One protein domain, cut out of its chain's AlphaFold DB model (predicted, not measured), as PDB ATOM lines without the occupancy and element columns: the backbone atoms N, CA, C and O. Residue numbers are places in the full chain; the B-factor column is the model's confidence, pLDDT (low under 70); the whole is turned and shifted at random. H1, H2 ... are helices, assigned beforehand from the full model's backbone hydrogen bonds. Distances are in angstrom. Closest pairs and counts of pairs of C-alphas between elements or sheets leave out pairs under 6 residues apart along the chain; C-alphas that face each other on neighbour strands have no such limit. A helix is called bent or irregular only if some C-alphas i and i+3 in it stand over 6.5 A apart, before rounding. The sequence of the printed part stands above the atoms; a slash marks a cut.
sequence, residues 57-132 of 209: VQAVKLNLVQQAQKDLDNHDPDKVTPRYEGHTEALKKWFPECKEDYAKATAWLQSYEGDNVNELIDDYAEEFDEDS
ATOM      1  N   VAL A  57     191.598 202.319  88.480       88.19
ATOM      2  CA  VAL A  57     192.832 203.043  88.844       88.19
ATOM      3  C   VAL A  57     192.554 204.157  89.853       88.19
ATOM      4  O   VAL A  57     193.316 204.327  90.804       88.19
ATOM      5  N   GLN A  58     191.456 204.905  89.699       87.38
ATOM      6  CA  GLN A  58     191.138 205.990  90.632       87.38
ATOM      7  C   GLN A  58     190.741 205.448  92.006       87.38
ATOM      8  O   GLN A  58     191.126 206.024  93.026       87.38
ATOM      9  N   ALA A  59     190.025 204.324  92.054       86.19
ATOM     10  CA  ALA A  59     189.718 203.640  93.306       86.19
ATOM     11  C   ALA A  59     190.989 203.144  94.019       86.19
ATOM     12  O   ALA A  59     191.113 203.324  95.233       86.19
ATOM     13  N   VAL A  60     191.953 202.582  93.279       88.12
ATOM     14  CA  VAL A  60     193.236 202.119  93.837       88.12
ATOM     15  C   VAL A  60     194.067 203.293  94.352       88.12
ATOM     16  O   VAL A  60     194.515 203.255  95.497       88.12
ATOM     17  N   LYS A  61     194.188 204.383  93.583       89.25
ATOM     18  CA  LYS A  61     194.841 205.620  94.039       89.25
ATOM     19  C   LYS A  61     194.243 206.144  95.337       89.25
ATOM     20  O   LYS A  61     194.968 206.490  96.266       89.25
ATOM     21  N   LEU A  62     192.912 206.212  95.408       86.94
ATOM     22  CA  LEU A  62     192.225 206.678  96.606       86.94
ATOM     23  C   LEU A  62     192.524 205.766  97.803       86.94
ATOM     24  O   LEU A  62     192.743 206.270  98.901       86.94
ATOM     25  N   ASN A  63     192.562 204.448  97.593       87.69
ATOM     26  CA  ASN A  63     192.899 203.489  98.639       87.69
ATOM     27  C   ASN A  63     194.344 203.644  99.132       87.69
ATOM     28  O   ASN A  63     194.554 203.680 100.341       87.69
ATOM     29  N   LEU A  64     195.309 203.811  98.225       86.69
ATOM     30  CA  LEU A  64     196.712 204.072  98.558       86.69
ATOM     31  C   LEU A  64     196.868 205.351  99.392       86.69
ATOM     32  O   LEU A  64     197.496 205.334 100.448       86.69
ATOM     33  N   VAL A  65     196.209 206.444  98.991       86.31
ATOM     34  CA  VAL A  65     196.212 207.702  99.761       86.31
ATOM     35  C   VAL A  65     195.574 207.518 101.144       86.31
ATOM     36  O   VAL A  65     196.079 208.034 102.141       86.31
ATOM     37  N   GLN A  66     194.461 206.785 101.230       85.56
ATOM     38  CA  GLN A  66     193.805 206.494 102.509       85.56
ATOM     39  C   GLN A  66     194.686 205.645 103.426       85.56
ATOM     40  O   GLN A  66     194.724 205.893 104.632       85.56
ATOM     41  N   GLN A  67     195.391 204.666 102.862       82.50
ATOM     42  CA  GLN A  67     196.321 203.821 103.593       82.50
ATOM     43  C   GLN A  67     197.483 204.646 104.153       82.50
ATOM     44  O   GLN A  67     197.692 204.646 105.363       82.50
ATOM     45  N   ALA A  68     198.141 205.440 103.308       81.81
ATOM     46  CA  ALA A  68     199.201 206.360 103.712       81.81
ATOM     47  C   ALA A  68     198.765 207.281 104.866       81.81
ATOM     48  O   ALA A  68     199.483 207.465 105.850       81.81
ATOM     49  N   GLN A  69     197.547 207.827 104.788       83.38
ATOM     50  CA  GLN A  69     197.000 208.674 105.845       83.38
ATOM     51  C   GLN A  69     196.772 207.908 107.157       83.38
ATOM     52  O   GLN A  69     197.069 208.433 108.230       83.38
ATOM     53  N   LYS A  70     196.263 206.672 107.085       82.19
ATOM     54  CA  LYS A  70     196.076 205.803 108.256       82.19
ATOM     55  C   LYS A  70     197.412 205.480 108.922       82.19
ATOM     56  O   LYS A  70     197.504 205.515 110.148       82.19
ATOM     57  N   ASP A  71     198.442 205.203 108.132       78.50
ATOM     58  CA  ASP A  71     199.770 204.897 108.652       78.50
ATOM     59  C   ASP A  71     200.417 206.128 109.287       78.50
ATOM     60  O   ASP A  71     200.954 206.028 110.391       78.50
ATOM     61  N   LEU A  72     200.257 207.310 108.689       81.12
ATOM     62  CA  LEU A  72     200.643 208.568 109.323       81.12
ATOM     63  C   LEU A  72     199.909 208.769 110.661       81.12
ATOM     64  O   LEU A  72     200.534 209.104 111.661       81.12
ATOM     65  N   ASP A  73     198.601 208.521 110.724       81.81
ATOM     66  CA  ASP A  73     197.838 208.651 111.971       81.81
ATOM     67  C   ASP A  73     198.283 207.659 113.059       81.81
ATOM     68  O   ASP A  73     198.272 208.007 114.241       81.81
ATOM     69  N   ASN A  74     198.702 206.448 112.681       76.19
ATOM     70  CA  ASN A  74     199.211 205.435 113.611       76.19
ATOM     71  C   ASN A  74     200.592 205.790 114.185       76.19
ATOM     72  O   ASN A  74     200.906 205.402 115.313       76.19
ATOM     73  N   HIS A  75     201.413 206.511 113.417       73.44
ATOM     74  CA  HIS A  75     202.757 206.934 113.823       73.44
ATOM     75  C   HIS A  75     202.785 208.314 114.491       73.44
ATOM     76  O   HIS A  75     203.851 208.747 114.936       73.44
ATOM     77  N   ASP A  76     201.637 208.991 114.587       78.62
ATOM     78  CA  ASP A  76     201.514 210.293 115.234       78.62
ATOM     79  C   ASP A  76     201.934 210.197 116.714       78.62
ATOM     80  O   ASP A  76     201.249 209.530 117.499       78.62
ATOM     81  N   PRO A  77     203.036 210.866 117.122       73.75
ATOM     82  CA  PRO A  77     203.561 210.802 118.483       73.75
ATOM     83  C   PRO A  77     202.559 211.292 119.539       73.75
ATOM     84  O   PRO A  77     202.678 210.904 120.703       73.75
ATOM     85  N   ASP A  78     201.571 212.104 119.149       74.88
ATOM     86  CA  ASP A  78     200.544 212.642 120.040       74.88
ATOM     87  C   ASP A  78     199.325 211.705 120.179       74.88
ATOM     88  O   ASP A  78     198.532 211.856 121.113       74.88
ATOM     89  N   LYS A  79     199.180 210.709 119.291       72.62
ATOM     90  CA  LYS A  79     198.104 209.692 119.313       72.62
ATOM     91  C   LYS A  79     198.579 208.312 119.786       72.62
ATOM     92  O   LYS A  79     197.803 207.354 119.785       72.62
ATOM     93  N   VAL A  80     199.841 208.203 120.203       62.91
ATOM     94  CA  VAL A  80     200.494 206.951 120.596       62.91
ATOM     95  C   VAL A  80     199.721 206.217 121.696       62.91
ATOM     96  O   VAL A  80     199.495 206.727 122.791       62.91
ATOM     97  N   THR A  81     199.356 204.963 121.416       56.53
ATOM     98  CA  THR A  81     198.797 204.036 122.412       56.53
ATOM     99  C   THR A  81     199.850 203.663 123.474       56.53
ATOM    100  O   THR A  81     201.047 203.717 123.181       56.53
ATOM    101  N   PRO A  82     199.464 203.194 124.684       56.03
ATOM    102  CA  PRO A  82     200.402 202.865 125.776       56.03
ATOM    103  C   PRO A  82     201.559 201.923 125.390       56.03
ATOM    104  O   PRO A  82     202.588 201.872 126.058       56.03
ATOM    105  N   ARG A  83     201.413 201.188 124.280       53.72
ATOM    106  CA  ARG A  83     202.418 200.285 123.713       53.72
ATOM    107  C   ARG A  83     203.743 200.973 123.351       53.72
ATOM    108  O   ARG A  83     204.770 200.305 123.409       53.72
ATOM    109  N   TYR A  84     203.742 202.266 123.009       56.84
ATOM    110  CA  TYR A  84     204.954 202.989 122.586       56.84
ATOM    111  C   TYR A  84     205.336 204.161 123.503       56.84
ATOM    112  O   TYR A  84     206.129 205.011 123.101       56.84
ATOM    113  N   GLU A  85     204.861 204.185 124.757       61.28
ATOM    114  CA  GLU A  85     205.238 205.211 125.754       61.28
ATOM    115  C   GLU A  85     206.767 205.367 125.914       61.28
ATOM    116  O   GLU A  85     207.251 206.460 126.202       61.28
ATOM    117  N   GLY A  86     207.546 204.309 125.647       65.38
ATOM    118  CA  GLY A  86     209.015 204.326 125.671       65.38
ATOM    119  C   GLY A  86     209.716 204.784 124.380       65.38
ATOM    120  O   GLY A  86     210.936 204.928 124.385       65.38
ATOM    121  N   HIS A  87     208.984 205.011 123.284       66.06
ATOM    122  CA  HIS A  87     209.539 205.331 121.957       66.06
ATOM    123  C   HIS A  87     209.131 206.716 121.430       66.06
ATOM    124  O   HIS A  87     209.478 207.076 120.307       66.06
ATOM    125  N   THR A  88     208.438 207.517 122.241       69.50
ATOM    126  CA  THR A  88     207.874 208.823 121.860       69.50
ATOM    127  C   THR A  88     208.913 209.804 121.308       69.50
ATOM    128  O   THR A  88     208.646 210.472 120.317       69.50
ATOM    129  N   GLU A  89     210.122 209.862 121.868       74.19
ATOM    130  CA  GLU A  89     211.189 210.747 121.366       74.19
ATOM    131  C   GLU A  89     211.787 210.281 120.029       74.19
ATOM    132  O   GLU A  89     212.133 211.104 119.183       74.19
ATOM    133  N   ALA A  90     211.873 208.967 119.803       76.81
ATOM    134  CA  ALA A  90     212.294 208.425 118.512       76.81
ATOM    135  C   ALA A  90     211.226 208.690 117.438       76.81
ATOM    136  O   ALA A  90     211.562 209.140 116.345       76.81
ATOM    137  N   LEU A  91     209.948 208.503 117.783       75.56
ATOM    138  CA  LEU A  91     208.815 208.814 116.912       75.56
ATOM    139  C   LEU A  91     208.763 210.301 116.568       75.56
ATOM    140  O   LEU A  91     208.706 210.633 115.397       75.56
ATOM    141  N   LYS A  92     208.895 211.217 117.535       80.38
ATOM    142  CA  LYS A  92     208.934 212.668 117.257       80.38
ATOM    143  C   LYS A  92     210.048 213.076 116.296       80.38
ATOM    144  O   LYS A  92     209.898 214.063 115.582       80.38
ATOM    145  N   LYS A  93     211.173 212.356 116.311       83.31
ATOM    146  CA  LYS A  93     212.296 212.610 115.408       83.31
ATOM    147  C   LYS A  93     212.035 212.072 114.000       83.31
ATOM    148  O   LYS A  93     212.377 212.753 113.045       83.31
ATOM    149  N   TRP A  94     211.459 210.878 113.890       79.12
ATOM    150  CA  TRP A  94     211.230 210.185 112.618       79.12
ATOM    151  C   TRP A  94     209.945 210.646 111.910       79.12
ATOM    152  O   TRP A  94     209.927 210.818 110.700       79.12
ATOM    153  N   PHE A  95     208.894 210.966 112.667       83.06
ATOM    154  CA  PHE A  95     207.572 211.355 112.165       83.06
ATOM    155  C   PHE A  95     207.565 212.516 111.147       83.06
ATOM    156  O   PHE A  95     206.800 212.445 110.183       83.06
ATOM    157  N   PRO A  96     208.382 213.582 111.296       84.12
ATOM    158  CA  PRO A  96     208.479 214.625 110.279       84.12
ATOM    159  C   PRO A  96     208.980 214.109 108.927       84.12
ATOM    160  O   PRO A  96     208.465 214.553 107.905       84.12
ATOM    161  N   GLU A  97     209.944 213.180 108.928       81.56
ATOM    162  CA  GLU A  97     210.482 212.557 107.710       81.56
ATOM    163  C   GLU A  97     209.380 211.726 107.035       81.56
ATOM    164  O   GLU A  97     209.067 211.958 105.872       81.56
ATOM    165  N   CYS A  98     208.653 210.905 107.803       79.19
ATOM    166  CA  CYS A  98     207.506 210.146 107.288       79.19
ATOM    167  C   CYS A  98     206.456 211.045 106.652       79.19
ATOM    168  O   CYS A  98     205.931 210.751 105.586       79.19
ATOM    169  N   LYS A  99     206.121 212.156 107.315       84.88
ATOM    170  CA  LYS A  99     205.115 213.093 106.818       84.88
ATOM    171  C   LYS A  99     205.515 213.691 105.471       84.88
ATOM    172  O   LYS A  99     204.644 213.937 104.638       84.88
ATOM    173  N   GLU A 100     206.803 213.954 105.272       86.38
ATOM    174  CA  GLU A 100     207.323 214.425 103.993       86.38
ATOM    175  C   GLU A 100     207.218 213.340 102.916       86.38
ATOM    176  O   GLU A 100     206.730 213.622 101.821       86.38
ATOM    177  N   ASP A 101     207.594 212.105 103.238       84.19
ATOM    178  CA  ASP A 101     207.546 210.980 102.301       84.19
ATOM    179  C   ASP A 101     206.104 210.638 101.895       84.19
ATOM    180  O   ASP A 101     205.801 210.540 100.705       84.19
ATOM    181  N   TYR A 102     205.159 210.632 102.841       82.75
ATOM    182  CA  TYR A 102     203.732 210.476 102.537       82.75
ATOM    183  C   TYR A 102     203.173 211.611 101.670       82.75
ATOM    184  O   TYR A 102     202.312 211.382 100.813       82.75
ATOM    185  N   ALA A 103     203.642 212.849 101.867       86.25
ATOM    186  CA  ALA A 103     203.231 213.972 101.031       86.25
ATOM    187  C   ALA A 103     203.739 213.817  99.589       86.25
ATOM    188  O   ALA A 103     202.997 214.126  98.653       86.25
ATOM    189  N   LYS A 104     204.963 213.300  99.403       89.00
ATOM    190  CA  LYS A 104     205.517 212.962  98.081       89.00
ATOM    191  C   LYS A 104     204.710 211.848  97.413       89.00
ATOM    192  O   LYS A 104     204.258 212.053  96.291       89.00
ATOM    193  N   ALA A 105     204.439 210.752  98.122       85.69
ATOM    194  CA  ALA A 105     203.613 209.642  97.637       85.69
ATOM    195  C   ALA A 105     202.219 210.095  97.199       85.69
ATOM    196  O   ALA A 105     201.765 209.804  96.092       85.69
ATOM    197  N   THR A 106     201.562 210.914  98.020       86.50
ATOM    198  CA  THR A 106     200.239 211.457  97.691       86.50
ATOM    199  C   THR A 106     200.281 212.358  96.456       86.50
ATOM    200  O   THR A 106     199.401 212.269  95.598       86.50
ATOM    201  N   ALA A 107     201.288 213.229  96.340       90.50
ATOM    202  CA  ALA A 107     201.443 214.105  95.181       90.50
ATOM    203  C   ALA A 107     201.737 213.309  93.899       90.50
ATOM    204  O   ALA A 107     201.139 213.589  92.858       90.50
ATOM    205  N   TRP A 108     202.591 212.286  93.991       91.69
ATOM    206  CA  TRP A 108     202.893 211.371  92.894       91.69
ATOM    207  C   TRP A 108     201.620 210.674  92.404       91.69
ATOM    208  O   TRP A 108     201.257 210.814  91.233       91.69
ATOM    209  N   LEU A 109     200.853 210.067  93.321       89.56
ATOM    210  CA  LEU A 109     199.578 209.412  93.014       89.56
ATOM    211  C   LEU A 109     198.579 210.373  92.364       89.56
ATOM    212  O   LEU A 109     197.848 209.982  91.457       89.56
ATOM    213  N   GLN A 110     198.535 211.639  92.778       87.88
ATOM    214  CA  GLN A 110     197.670 212.644  92.150       87.88
ATOM    215  C   GLN A 110     198.111 213.002  90.726       87.88
ATOM    216  O   GLN A 110     197.253 213.255  89.882       87.88
ATOM    217  N   SER A 111     199.416 212.998  90.457       90.31
ATOM    218  CA  SER A 111     199.992 213.333  89.148       90.31
ATOM    219  C   SER A 111     200.066 212.167  88.158       90.31
ATOM    220  O   SER A 111     200.269 212.408  86.975       90.31
ATOM    221  N   TYR A 112     199.895 210.924  88.615       90.19
ATOM    222  CA  TYR A 112     199.972 209.737  87.761       90.19
ATOM    223  C   TYR A 112     198.877 209.731  86.677       90.19
ATOM    224  O   TYR A 112     197.693 209.868  86.996       90.19
ATOM    225  N   GLU A 113     199.241 209.541  85.409       89.12
ATOM    226  CA  GLU A 113     198.309 209.590  84.264       89.12
ATOM    227  C   GLU A 113     198.041 208.220  83.613       89.12
ATOM    228  O   GLU A 113     197.258 208.148  82.667       89.12
ATOM    229  N   GLY A 114     198.653 207.138  84.109       87.12
ATOM    230  CA  GLY A 114     198.428 205.786  83.591       87.12
ATOM    231  C   GLY A 114     197.011 205.266  83.860       87.12
ATOM    232  O   GLY A 114     196.324 205.706  84.788       87.12
ATOM    233  N   ASP A 115     196.571 204.320  83.033       87.50
ATOM    234  CA  ASP A 115     195.241 203.700  83.067       87.50
ATOM    235  C   ASP A 115     195.269 202.204  83.425       87.50
ATOM    236  O   ASP A 115     194.215 201.574  83.550       87.50
ATOM    237  N   ASN A 116     196.458 201.650  83.662       89.62
ATOM    238  CA  ASN A 116     196.667 200.271  84.072       89.62
ATOM    239  C   ASN A 116     196.981 200.192  85.573       89.62
ATOM    240  O   ASN A 116     197.889 200.846  86.079       89.62
ATOM    241  N   VAL A 117     196.213 199.374  86.292       86.62
ATOM    242  CA  VAL A 117     196.370 199.182  87.738       86.62
ATOM    243  C   VAL A 117     197.680 198.483  88.089       86.62
ATOM    244  O   VAL A 117     198.300 198.864  89.073       86.62
ATOM    245  N   ASN A 118     198.105 197.486  87.313       84.88
ATOM    246  CA  ASN A 118     199.348 196.771  87.605       84.88
ATOM    247  C   ASN A 118     200.551 197.693  87.392       84.88
ATOM    248  O   ASN A 118     201.414 197.759  88.256       84.88
ATOM    249  N   GLU A 119     200.539 198.482  86.311       87.56
ATOM    250  CA  GLU A 119     201.577 199.495  86.062       87.56
ATOM    251  C   GLU A 119     201.608 200.543  87.181       87.56
ATOM    252  O   GLU A 119     202.680 200.875  87.665       87.56
ATOM    253  N   LEU A 120     200.446 200.999  87.674       88.06
ATOM    254  CA  LEU A 120     200.390 201.905  88.826       88.06
ATOM    255  C   LEU A 120     201.099 201.319  90.056       88.06
ATOM    256  O   LEU A 120     201.760 202.068  90.771       88.06
ATOM    257  N   ILE A 121     200.912 200.027  90.340       83.69
ATOM    258  CA  ILE A 121     201.515 199.378  91.511       83.69
ATOM    259  C   ILE A 121     203.012 199.184  91.323       83.69
ATOM    260  O   ILE A 121     203.763 199.535  92.230       83.69
ATOM    261  N   ASP A 122     203.434 198.685  90.165       83.50
ATOM    262  CA  ASP A 122     204.849 198.486  89.858       83.50
ATOM    263  C   ASP A 122     205.601 199.827  89.919       83.50
ATOM    264  O   ASP A 122     206.594 199.950  90.635       83.50
ATOM    265  N   ASP A 123     205.065 200.872  89.274       87.50
ATOM    266  CA  ASP A 123     205.651 202.217  89.280       87.50
ATOM    267  C   ASP A 123     205.691 202.821  90.699       87.50
ATOM    268  O   ASP A 123     206.646 203.506  91.068       87.50
ATOM    269  N   TYR A 124     204.653 202.582  91.510       84.62
ATOM    270  CA  TYR A 124     204.593 203.063  92.893       84.62
ATOM    271  C   TYR A 124     205.617 202.346  93.787       84.62
ATOM    272  O   TYR A 124     206.308 202.999  94.569       84.62
ATOM    273  N   ALA A 125     205.756 201.025  93.651       82.69
ATOM    274  CA  ALA A 125     206.735 200.244  94.403       82.69
ATOM    275  C   ALA A 125     208.175 200.651  94.050       82.69
ATOM    276  O   ALA A 125     208.999 200.819  94.950       82.69
ATOM    277  N   GLU A 126     208.466 200.874  92.762       84.25
ATOM    278  CA  GLU A 126     209.778 201.349  92.306       84.25
ATOM    279  C   GLU A 126     210.116 202.757  92.826       84.25
ATOM    280  O   GLU A 126     211.254 203.005  93.231       84.25
ATOM    281  N   GLU A 127     209.151 203.682  92.836       85.00
ATOM    282  CA  GLU A 127     209.376 205.067  93.273       85.00
ATOM    283  C   GLU A 127     209.617 205.178  94.789       85.00
ATOM    284  O   GLU A 127     210.422 206.007  95.226       85.00
ATOM    285  N   PHE A 128     208.937 204.358  95.598       80.44
ATOM    286  CA  PHE A 128     208.952 204.469  97.063       80.44
ATOM    287  C   PHE A 128     209.743 203.367  97.785       80.44
ATOM    288  O   PHE A 128     209.755 203.360  99.015       80.44
ATOM    289  N   ASP A 129     210.450 202.499  97.045       66.94
ATOM    290  CA  ASP A 129     211.245 201.377  97.585       66.94
ATOM    291  C   ASP A 129     210.413 200.500  98.547       66.94
ATOM    292  O   ASP A 129     210.879 200.058  99.601       66.94
ATOM    293  N   GLU A 130     209.131 200.310  98.214       66.31
ATOM    294  CA  GLU A 130     208.220 199.476  98.997       66.31
ATOM    295  C   GLU A 130     208.450 197.991  98.676       66.31
ATOM    296  O   GLU A 130     208.756 197.607  97.544       66.31
ATOM    297  N   ASP A 131     208.308 197.130  99.687       64.00
ATOM    298  CA  ASP A 131     208.439 195.686  99.499       64.00
ATOM    299  C   ASP A 131     207.329 195.192  98.561       64.00
ATOM    300  O   ASP A 131     206.147 195.256  98.896       64.00
ATOM    301  N   SER A 132     207.720 194.675  97.393       60.34
ATOM    302  CA  SER A 132     206.816 194.186  96.340       60.34
ATOM    303  C   SER A 132     205.819 193.112  96.798       60.34
ATOM    304  O   SER A 132     204.853 192.824  96.095       60.34
TER     305      SER A 132
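This is residues 57 to 132 of the 209 residues of an uncharacterized protein of marine sediment metagenome (UniProt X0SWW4). Two long helices, H1 and H2, lie side by side as a helical hairpin, and a shorter third helix, H3, folds back beside the hairpin's end near Val 57. At the other end a long loop, residues 76 to 87, joins H1 to H2. The printed part has 76 residues with three named helices, H1, H2 and H3 in that order, and no named strand; the class is all helix. The whole is loose, with a radius of gyration of the C-alphas of 14.4 A, and a rod spanning 44 by 21 by 20 A.

H1, residues 57 to 75, and H2, residues 88 to 111, form a hairpin. They touch at a shallow tilt of 11 degrees and run opposite ways; their closest C-alphas, those of Val 65 and Thr 106, are 5.9 A apart. H3, residues 117 to 128, and H1 touch only at their ends, and only just, with 3 pairs of C-alphas within 8 A. The closest are those of Val 57 and Val 117, 5.4 A apart. H2 and H3 are close but not clearly touching, the closest C-alphas being those of Ala 105 and Phe 128 at 7.5 A. The three helices make an up and down bundle, each running against the one before it. In H1 and H3 every O i to N i+4 pair is within hydrogen-bond range; in H2 18 of 20 are.

H1 begins at C-alpha 57, (192.832, 203.043, 88.844), and is 27.2 A long. H2 is 33.9 A long and has a kink of 39 degrees near residue 95; it is only just irregular, with C-alphas 93 and 96 6.7 A apart. H3 is 16.5 A long and ends at C-alpha 128, (208.952, 204.469, 97.063).

The two C-alphas farthest apart, those of Gly 86 and Asp 115, are separated by 44.8 A. The printed part has no cut. The link from H1 to H2 is long and that from H2 to H3 is tight. The mean pLDDT of the printed part is 80.2, and residues 80 to 88 and 129 to 132 are under 70.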